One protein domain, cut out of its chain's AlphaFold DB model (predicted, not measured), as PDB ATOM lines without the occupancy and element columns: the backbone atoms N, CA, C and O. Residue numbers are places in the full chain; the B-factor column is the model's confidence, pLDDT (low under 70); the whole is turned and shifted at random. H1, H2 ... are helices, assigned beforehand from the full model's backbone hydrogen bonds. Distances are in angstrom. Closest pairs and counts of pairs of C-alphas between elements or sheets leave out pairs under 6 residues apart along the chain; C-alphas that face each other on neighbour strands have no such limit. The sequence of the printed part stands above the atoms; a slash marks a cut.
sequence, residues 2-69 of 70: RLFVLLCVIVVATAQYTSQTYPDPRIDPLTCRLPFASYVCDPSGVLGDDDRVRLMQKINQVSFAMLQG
ATOM      1  N   ARG A   2     101.164 140.437 112.812       89.12
ATOM      2  CA  ARG A   2     101.096 141.870 112.426       89.12
ATOM      3  C   ARG A   2     101.101 142.847 113.612       89.12
ATOM      4  O   ARG A   2     101.846 143.814 113.591       89.12
ATOM      5  N   LEU A   3     100.340 142.551 114.670       92.75
ATOM      6  CA  LEU A   3     100.313 143.371 115.889       92.75
ATOM      7  C   LEU A   3     101.677 143.430 116.596       92.75
ATOM      8  O   LEU A   3     102.091 144.488 117.048       92.75
ATOM      9  N   PHE A   4     102.388 142.301 116.649       93.88
ATOM     10  CA  PHE A   4     103.717 142.225 117.257       93.88
ATOM     11  C   PHE A   4     104.734 143.071 116.481       93.88
ATOM     12  O   PHE A   4     105.469 143.849 117.074       93.88
ATOM     13  N   VAL A   5     104.707 142.993 115.146       94.88
ATOM     14  CA  VAL A   5     105.548 143.834 114.279       94.88
ATOM     15  C   VAL A   5     105.252 145.321 114.496       94.88
ATOM     16  O   VAL A   5     106.181 146.106 114.646       94.88
ATOM     17  N   LEU A   6     103.973 145.708 114.570       94.88
ATOM     18  CA  LEU A   6     103.578 147.096 114.834       94.88
ATOM     19  C   LEU A   6     104.082 147.592 116.197       94.88
ATOM     20  O   LEU A   6     104.606 148.699 116.283       94.88
ATOM     21  N   LEU A   7     103.981 146.763 117.240       95.50
ATOM     22  CA  LEU A   7     104.520 147.081 118.565       95.50
ATOM     23  C   LEU A   7     106.040 147.286 118.527       95.50
ATOM     24  O   LEU A   7     106.526 148.273 119.071       95.50
ATOM     25  N   CYS A   8     106.785 146.417 117.837       94.25
ATOM     26  CA  CYS A   8     108.231 146.582 117.675       94.25
ATOM     27  C   CYS A   8     108.590 147.898 116.969       94.25
ATOM     28  O   CYS A   8     109.502 148.593 117.408       94.25
ATOM     29  N   VAL A   9     107.865 148.266 115.907       94.00
ATOM     30  CA  VAL A   9     108.111 149.516 115.170       94.00
ATOM     31  C   VAL A   9     107.887 150.738 116.058       94.00
ATOM     32  O   VAL A   9     108.717 151.644 116.052       94.00
ATOM     33  N   ILE A  10     106.811 150.755 116.854       93.69
ATOM     34  CA  ILE A  10     106.528 151.867 117.774       93.69
ATOM     35  C   ILE A  10     107.657 152.016 118.797       93.69
ATOM     36  O   ILE A  10     108.140 153.126 118.998       93.69
ATOM     37  N   VAL A  11     108.118 150.913 119.395       92.44
ATOM     38  CA  VAL A  11     109.202 150.943 120.393       92.44
ATOM     39  C   VAL A  11     110.512 151.458 119.794       92.44
ATOM     40  O   VAL A  11     111.187 152.280 120.405       92.44
ATOM     41  N   VAL A  12     110.879 151.014 118.589       90.00
ATOM     42  CA  VAL A  12     112.103 151.496 117.930       90.00
ATOM     43  C   VAL A  12     111.990 152.979 117.581       90.00
ATOM     44  O   VAL A  12     112.963 153.711 117.759       90.00
ATOM     45  N   ALA A  13     110.819 153.430 117.125       88.69
ATOM     46  CA  ALA A  13     110.578 154.826 116.776       88.69
ATOM     47  C   ALA A  13     110.651 155.755 117.997       88.69
ATOM     48  O   ALA A  13     111.208 156.846 117.894       88.69
ATOM     49  N   THR A  14     110.140 155.332 119.157       88.25
ATOM     50  CA  THR A  14     110.203 156.130 120.392       88.25
ATOM     51  C   THR A  14     111.570 156.087 121.070       88.25
ATOM     52  O   THR A  14     111.888 156.990 121.836       88.25
ATOM     53  N   ALA A  15     112.392 155.079 120.773       86.75
ATOM     54  CA  ALA A  15     113.769 154.987 121.251       86.75
ATOM     55  C   ALA A  15     114.767 155.845 120.441       86.75
ATOM     56  O   ALA A  15     115.955 155.850 120.759       86.75
ATOM     57  N   GLN A  16     114.324 156.550 119.392       88.94
ATOM     58  CA  GLN A  16     115.198 157.433 118.615       88.94
ATOM     59  C   GLN A  16     115.458 158.755 119.344       88.94
ATOM     60  O   GLN A  16     114.566 159.344 119.956       88.94
ATOM     61  N   TYR A  17     116.680 159.265 119.212       88.75
ATOM     62  CA  TYR A  17     117.031 160.590 119.709       88.75
ATOM     63  C   TYR A  17     116.450 161.686 118.806       88.75
ATOM     64  O   TYR A  17     116.580 161.643 117.583       88.75
ATOM     65  N   THR A  18     115.850 162.703 119.418       86.94
ATOM     66  CA  THR A  18     115.385 163.935 118.773       86.94
ATOM     67  C   THR A  18     116.199 165.106 119.302       86.94
ATOM     68  O   THR A  18     116.817 165.006 120.358       86.94
ATOM     69  N   SER A  19     116.157 166.262 118.644       84.88
ATOM     70  CA  SER A  19     116.855 167.453 119.147       84.88
ATOM     71  C   SER A  19     116.433 167.887 120.563       84.88
ATOM     72  O   SER A  19     117.158 168.653 121.185       84.88
ATOM     73  N   GLN A  20     115.304 167.393 121.090       89.25
ATOM     74  CA  GLN A  20     114.864 167.628 122.472       89.25
ATOM     75  C   GLN A  20     115.377 166.566 123.456       89.25
ATOM     76  O   GLN A  20     115.432 166.834 124.652       89.25
ATOM     77  N   THR A  21     115.703 165.361 122.981       89.44
ATOM     78  CA  THR A  21     116.105 164.219 123.823       89.44
ATOM     79  C   THR A  21     117.588 163.878 123.714       89.44
ATOM     80  O   THR A  21     118.040 162.921 124.341       89.44
ATOM     81  N   TYR A  22     118.363 164.651 122.944       90.19
ATOM     82  CA  TYR A  22     119.818 164.528 122.925       90.19
ATOM     83  C   TYR A  22     120.391 164.823 124.322       90.19
ATOM     84  O   TYR A  22     120.093 165.880 124.886       90.19
ATOM     85  N   PRO A  23     121.216 163.922 124.882       91.00
ATOM     86  CA  PRO A  23     121.845 164.155 126.173       91.00
ATOM     87  C   PRO A  23     122.890 165.266 126.070       91.00
ATOM     88  O   PRO A  23     123.549 165.423 125.039       91.00
ATOM     89  N   ASP A  24     123.053 166.035 127.148       91.62
ATOM     90  CA  ASP A  24     124.126 167.023 127.237       91.62
ATOM     91  C   ASP A  24     125.464 166.291 127.465       91.62
ATOM     92  O   ASP A  24     125.666 165.721 128.542       91.62
ATOM     93  N   PRO A  25     126.410 166.327 126.504       91.00
ATOM     94  CA  PRO A  25     127.689 165.627 126.613       91.00
ATOM     95  C   PRO A  25     128.593 166.163 127.730       91.00
ATOM     96  O   PRO A  25     129.629 165.560 128.008       91.00
ATOM     97  N   ARG A  26     128.255 167.291 128.366       92.25
ATOM     98  CA  ARG A  26     128.976 167.831 129.528       92.25
ATOM     99  C   ARG A  26     128.533 167.201 130.841       92.25
ATOM    100  O   ARG A  26     129.311 167.191 131.790       92.25
ATOM    101  N   ILE A  27     127.295 166.714 130.892       94.94
ATOM    102  CA  ILE A  27     126.656 166.183 132.101       94.94
ATOM    103  C   ILE A  27     126.565 164.655 132.020       94.94
ATOM    104  O   ILE A  27     126.820 163.978 133.012       94.94
ATOM    105  N   ASP A  28     126.270 164.114 130.836       92.38
ATOM    106  CA  ASP A  28     126.145 162.678 130.576       92.38
ATOM    107  C   ASP A  28     126.958 162.249 129.334       92.38
ATOM    108  O   ASP A  28     126.411 161.998 128.254       92.38
ATOM    109  N   PRO A  29     128.299 162.180 129.449       92.25
ATOM    110  CA  PRO A  29     129.167 161.822 128.328       92.25
ATOM    111  C   PRO A  29     129.009 160.360 127.890       92.25
ATOM    112  O   PRO A  29     129.209 160.041 126.715       92.25
ATOM    113  N   LEU A  30     128.623 159.465 128.803       93.00
ATOM    114  CA  LEU A  30     128.552 158.030 128.532       93.00
ATOM    115  C   LEU A  30     127.448 157.699 127.524       93.00
ATOM    116  O   LEU A  30     127.700 156.948 126.579       93.00
ATOM    117  N   THR A  31     126.266 158.312 127.646       92.56
ATOM    118  CA  THR A  31     125.178 158.124 126.670       92.56
ATOM    119  C   THR A  31     125.570 158.626 125.275       92.56
ATOM    120  O   THR A  31     125.171 158.052 124.266       92.56
ATOM    121  N   CYS A  32     126.445 159.629 125.200       91.25
ATOM    122  CA  CYS A  32     127.029 160.139 123.957       91.25
ATOM    123  C   CYS A  32     128.195 159.297 123.409       91.25
ATOM    124  O   CYS A  32     128.865 159.727 122.458       91.25
ATOM    125  N   ARG A  33     128.475 158.135 124.015       90.06
ATOM    126  CA  ARG A  33     129.632 157.276 123.716       90.06
ATOM    127  C   ARG A  33     130.965 158.012 123.833       90.06
ATOM    128  O   ARG A  33     131.862 157.827 123.016       90.06
ATOM    129  N   LEU A  34     131.084 158.885 124.826       89.31
ATOM    130  CA  LEU A  34     132.316 159.601 125.124       89.31
ATOM    131  C   LEU A  34     132.917 159.082 126.432       89.31
ATOM    132  O   LEU A  34     132.181 158.843 127.391       89.31
ATOM    133  N   PRO A  35     134.252 158.986 126.519       88.12
ATOM    134  CA  PRO A  35     134.915 158.677 127.781       88.12
ATOM    135  C   PRO A  35     134.883 159.856 128.769       88.12
ATOM    136  O   PRO A  35     134.953 159.639 129.974       88.12
ATOM    137  N   PHE A  36     134.771 161.098 128.278       89.31
ATOM    138  CA  PHE A  36     134.807 162.325 129.082       89.31
ATOM    139  C   PHE A  36     133.874 163.406 128.521       89.31
ATOM    140  O   PHE A  36     133.413 163.310 127.383       89.31
ATOM    141  N   ALA A  37     133.636 164.454 129.316       89.62
ATOM    142  CA  ALA A  37     132.819 165.600 128.928       89.62
ATOM    143  C   ALA A  37     133.295 166.237 127.611       89.62
ATOM    144  O   ALA A  37     134.493 166.424 127.386       89.62
ATOM    145  N   SER A  38     132.347 166.589 126.740       87.25
ATOM    146  CA  SER A  38     132.638 167.151 125.417       87.25
ATOM    147  C   SER A  38     131.569 168.152 124.961       87.25
ATOM    148  O   SER A  38     130.638 168.472 125.692       87.25
ATOM    149  N   TYR A  39     131.717 168.656 123.739       86.25
ATOM    150  CA  TYR A  39     130.787 169.574 123.062       86.25
ATOM    151  C   TYR A  39     129.954 168.922 121.944       86.25
ATOM    152  O   TYR A  39     128.985 169.519 121.489       86.25
ATOM    153  N   VAL A  40     130.315 167.721 121.484       89.44
ATOM    154  CA  VAL A  40     129.626 166.977 120.421       89.44
ATOM    155  C   VAL A  40     129.200 165.664 121.027       89.44
ATOM    156  O   VAL A  40     130.032 164.868 121.457       89.44
ATOM    157  N   CYS A  41     127.893 165.462 121.034       89.75
ATOM    158  CA  CYS A  41     127.263 164.211 121.385       89.75
ATOM    159  C   CYS A  41     126.848 163.493 120.101       89.75
ATOM    160  O   CYS A  41     126.190 164.094 119.255       89.75
ATOM    161  N   ASP A  42     127.203 162.218 119.972       90.44
ATOM    162  CA  ASP A  42     126.665 161.341 118.932       90.44
ATOM    163  C   ASP A  42     126.378 159.959 119.549       90.44
ATOM    164  O   ASP A  42     127.260 159.093 119.590       90.44
ATOM    165  N   PRO A  43     125.163 159.776 120.098       89.94
ATOM    166  CA  PRO A  43     124.766 158.548 120.782       89.94
ATOM    167  C   PRO A  43     124.479 157.403 119.796       89.94
ATOM    168  O   PRO A  43     124.616 156.226 120.142       89.94
ATOM    169  N   SER A  44     124.127 157.740 118.551       88.38
ATOM    170  CA  SER A  44     123.872 156.783 117.472       88.38
ATOM    171  C   SER A  44     125.163 156.196 116.890       88.38
ATOM    172  O   SER A  44     125.118 155.131 116.274       88.38
ATOM    173  N   GLY A  45     126.313 156.841 117.115       87.94
ATOM    174  CA  GLY A  45     127.618 156.379 116.635       87.94
ATOM    175  C   GLY A  45     127.773 156.507 115.120       87.94
ATOM    176  O   GLY A  45     128.389 155.649 114.495       87.94
ATOM    177  N   VAL A  46     127.165 157.537 114.531       90.19
ATOM    178  CA  VAL A  46     127.297 157.860 113.102       90.19
ATOM    179  C   VAL A  46     128.676 158.456 112.805       90.19
ATOM    180  O   VAL A  46     129.224 158.246 111.726       90.19
ATOM    181  N   LEU A  47     129.238 159.195 113.759       89.44
ATOM    182  CA  LEU A  47     130.551 159.814 113.691       89.44
ATOM    183  C   LEU A  47     131.610 158.843 114.222       89.44
ATOM    184  O   LEU A  47     131.582 158.471 115.398       89.44
ATOM    185  N   GLY A  48     132.580 158.499 113.373       89.69
ATOM    186  CA  GLY A  48     133.809 157.845 113.820       89.69
ATOM    187  C   GLY A  48     134.629 158.756 114.740       89.69
ATOM    188  O   GLY A  48     134.443 159.977 114.757       89.69
ATOM    189  N   ASP A  49     135.556 158.172 115.499       86.00
ATOM    190  CA  ASP A  49     136.364 158.916 116.474       86.00
ATOM    191  C   ASP A  49     137.183 160.042 115.817       86.00
ATOM    192  O   ASP A  49     137.171 161.182 116.291       86.00
ATOM    193  N   ASP A  50     137.814 159.769 114.669       90.12
ATOM    194  CA  ASP A  50     138.587 160.763 113.913       90.12
ATOM    195  C   ASP A  50     137.715 161.913 113.383       90.12
ATOM    196  O   ASP A  50     138.083 163.092 113.472       90.12
ATOM    197  N   ASP A  51     136.523 161.594 112.868       92.31
ATOM    198  CA  ASP A  51     135.568 162.589 112.376       92.31
ATOM    199  C   ASP A  51     135.056 163.475 113.510       92.31
ATOM    200  O   ASP A  51     134.886 164.687 113.339       92.31
ATOM    201  N   ARG A  52     134.873 162.893 114.699       89.25
ATOM    202  CA  ARG A  52     134.486 163.614 115.910       89.25
ATOM    203  C   ARG A  52     135.563 164.603 116.339       89.25
ATOM    204  O   ARG A  52     135.244 165.761 116.615       89.25
ATOM    205  N   VAL A  53     136.834 164.199 116.330       88.75
ATOM    206  CA  VAL A  53     137.967 165.095 116.622       88.75
ATOM    207  C   VAL A  53     138.068 166.217 115.585       88.75
ATOM    208  O   VAL A  53     138.236 167.388 115.940       88.75
ATOM    209  N   ARG A  54     137.901 165.903 114.298       92.56
ATOM    210  CA  ARG A  54     137.916 166.909 113.226       92.56
ATOM    211  C   ARG A  54     136.754 167.900 113.348       92.56
ATOM    212  O   ARG A  54     136.948 169.098 113.126       92.56
ATOM    213  N   LEU A  55     135.558 167.429 113.696       91.25
ATOM    214  CA  LEU A  55     134.391 168.283 113.927       91.25
ATOM    215  C   LEU A  55     134.623 169.218 115.119       91.25
ATOM    216  O   LEU A  55     134.383 170.419 115.007       91.25
ATOM    217  N   MET A  56     135.168 168.693 116.214       88.19
ATOM    218  CA  MET A  56     135.558 169.468 117.395       88.19
ATOM    219  C   MET A  56     136.504 170.615 117.070       88.19
ATOM    220  O   MET A  56     136.263 171.755 117.464       88.19
ATOM    221  N   GLN A  57     137.568 170.331 116.317       90.19
ATOM    222  CA  GLN A  57     138.526 171.358 115.916       90.19
ATOM    223  C   GLN A  57     137.854 172.472 115.108       90.19
ATOM    224  O   GLN A  57     138.106 173.647 115.368       90.19
ATOM    225  N   LYS A  58     136.962 172.121 114.173       91.19
ATOM    226  CA  LYS A  58     136.216 173.107 113.380       91.19
ATOM    227  C   LYS A  58     135.255 173.936 114.230       91.19
ATOM    228  O   LYS A  58     135.209 175.148 114.052       91.19
ATOM    229  N   ILE A  59     134.520 173.312 115.153       89.00
ATOM    230  CA  ILE A  59     133.627 174.026 116.077       89.00
ATOM    231  C   ILE A  59     134.431 175.049 116.873       89.00
ATOM    232  O   ILE A  59     134.073 176.222 116.875       89.00
ATOM    233  N   ASN A  60     135.559 174.638 117.453       86.06
ATOM    234  CA  ASN A  60     136.418 175.537 118.218       86.06
ATOM    235  C   ASN A  60     136.896 176.721 117.366       86.06
ATOM    236  O   ASN A  60     136.782 177.864 117.799       86.06
ATOM    237  N   GLN A  61     137.366 176.479 116.137       89.81
ATOM    238  CA  GLN A  61     137.779 177.545 115.214       89.81
ATOM    239  C   GLN A  61     136.653 178.550 114.933       89.81
ATOM    240  O   GLN A  61     136.887 179.757 114.974       89.81
ATOM    241  N   VAL A  62     135.435 178.065 114.677       88.75
ATOM    242  CA  VAL A  62     134.266 178.922 114.424       88.75
ATOM    243  C   VAL A  62     133.872 179.696 115.680       88.75
ATOM    244  O   VAL A  62     133.630 180.897 115.600       88.75
ATOM    245  N   SER A  63     133.847 179.048 116.846       83.69
ATOM    246  CA  SER A  63     133.534 179.700 118.118       83.69
ATOM    247  C   SER A  63     134.522 180.822 118.434       83.69
ATOM    248  O   SER A  63     134.095 181.919 118.787       83.69
ATOM    249  N   PHE A  64     135.825 180.595 118.241       80.19
ATOM    250  CA  PHE A  64     136.838 181.639 118.413       80.19
ATOM    251  C   PHE A  64     136.677 182.780 117.403       80.19
ATOM    252  O   PHE A  64     136.753 183.943 117.791       80.19
ATOM    253  N   ALA A  65     136.392 182.474 116.134       79.44
ATOM    254  CA  ALA A  65     136.162 183.498 115.117       79.44
ATOM    255  C   ALA A  65     134.936 184.376 115.430       79.44
ATOM    256  O   ALA A  65     135.006 185.592 115.275       79.44
ATOM    257  N   MET A  66     133.839 183.782 115.916       78.50
ATOM    258  CA  MET A  66     132.630 184.524 116.301       78.50
ATOM    259  C   MET A  66     132.856 185.408 117.533       78.50
ATOM    260  O   MET A  66     132.353 186.527 117.587       78.50
ATOM    261  N   LEU A  67     133.656 184.950 118.501       78.25
ATOM    262  CA  LEU A  67     134.042 185.764 119.660       78.25
ATOM    263  C   LEU A  67     134.932 186.955 119.278       78.25
ATOM    264  O   LEU A  67     134.960 187.950 119.998       78.25
ATOM    265  N   GLN A  68     135.637 186.878 118.149       77.06
ATOM    266  CA  GLN A  68     136.530 187.936 117.683       77.06
ATOM    267  C   GLN A  68     135.814 189.053 116.897       77.06
ATOM    268  O   GLN A  68     136.477 189.962 116.400       77.06
ATOM    269  N   GLY A  69     134.474 189.032 116.835       65.12
ATOM    270  CA  GLY A  69     133.661 190.169 116.388       65.12
ATOM    271  C   GLY A  69     133.862 190.548 114.922       65.12
ATOM    272  O   GLY A  69     134.070 191.723 114.621       65.12
TER     273      GLY A  69
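This is residues 2 to 69 of the 70 residues of an uncharacterized protein of Haemonchus placei (UniProt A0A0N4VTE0). Two helices, H1 then H2, stand apart at the two ends of a long link folded into a knot of loops, residues 15 to 48, with no named element. H1 sticks out as an arm at one end, and residues 61 to 69 stick out at the other. The 68 printed residues are all helix in class, though named elements hold 32 of them. The whole is only just loose, close to extended, with a radius of gyration of the C-alphas of 16.4 A, and spans 58 by 26 by 21 A.

Find C-alpha 2 at (101.096, 141.870, 112.426); from there H1, residues 2 to 14, runs 18.7 A. Look next at C-alpha 49 at (136.364, 158.916, 116.474), where H2, residues 49 to 67, begins; it runs 27.1 A to C-alpha 67 at (134.042, 185.764, 119.660).

H1 and H2 are apart, joined by a long link of 34 residues. In both helices every O i to N i+4 pair is within hydrogen-bond range.

The C-alphas farthest apart, of Arg 2 and Gly 69, lie 58.4 A apart. The printed part has no cut. Residue 69 is under 70 in pLDDT.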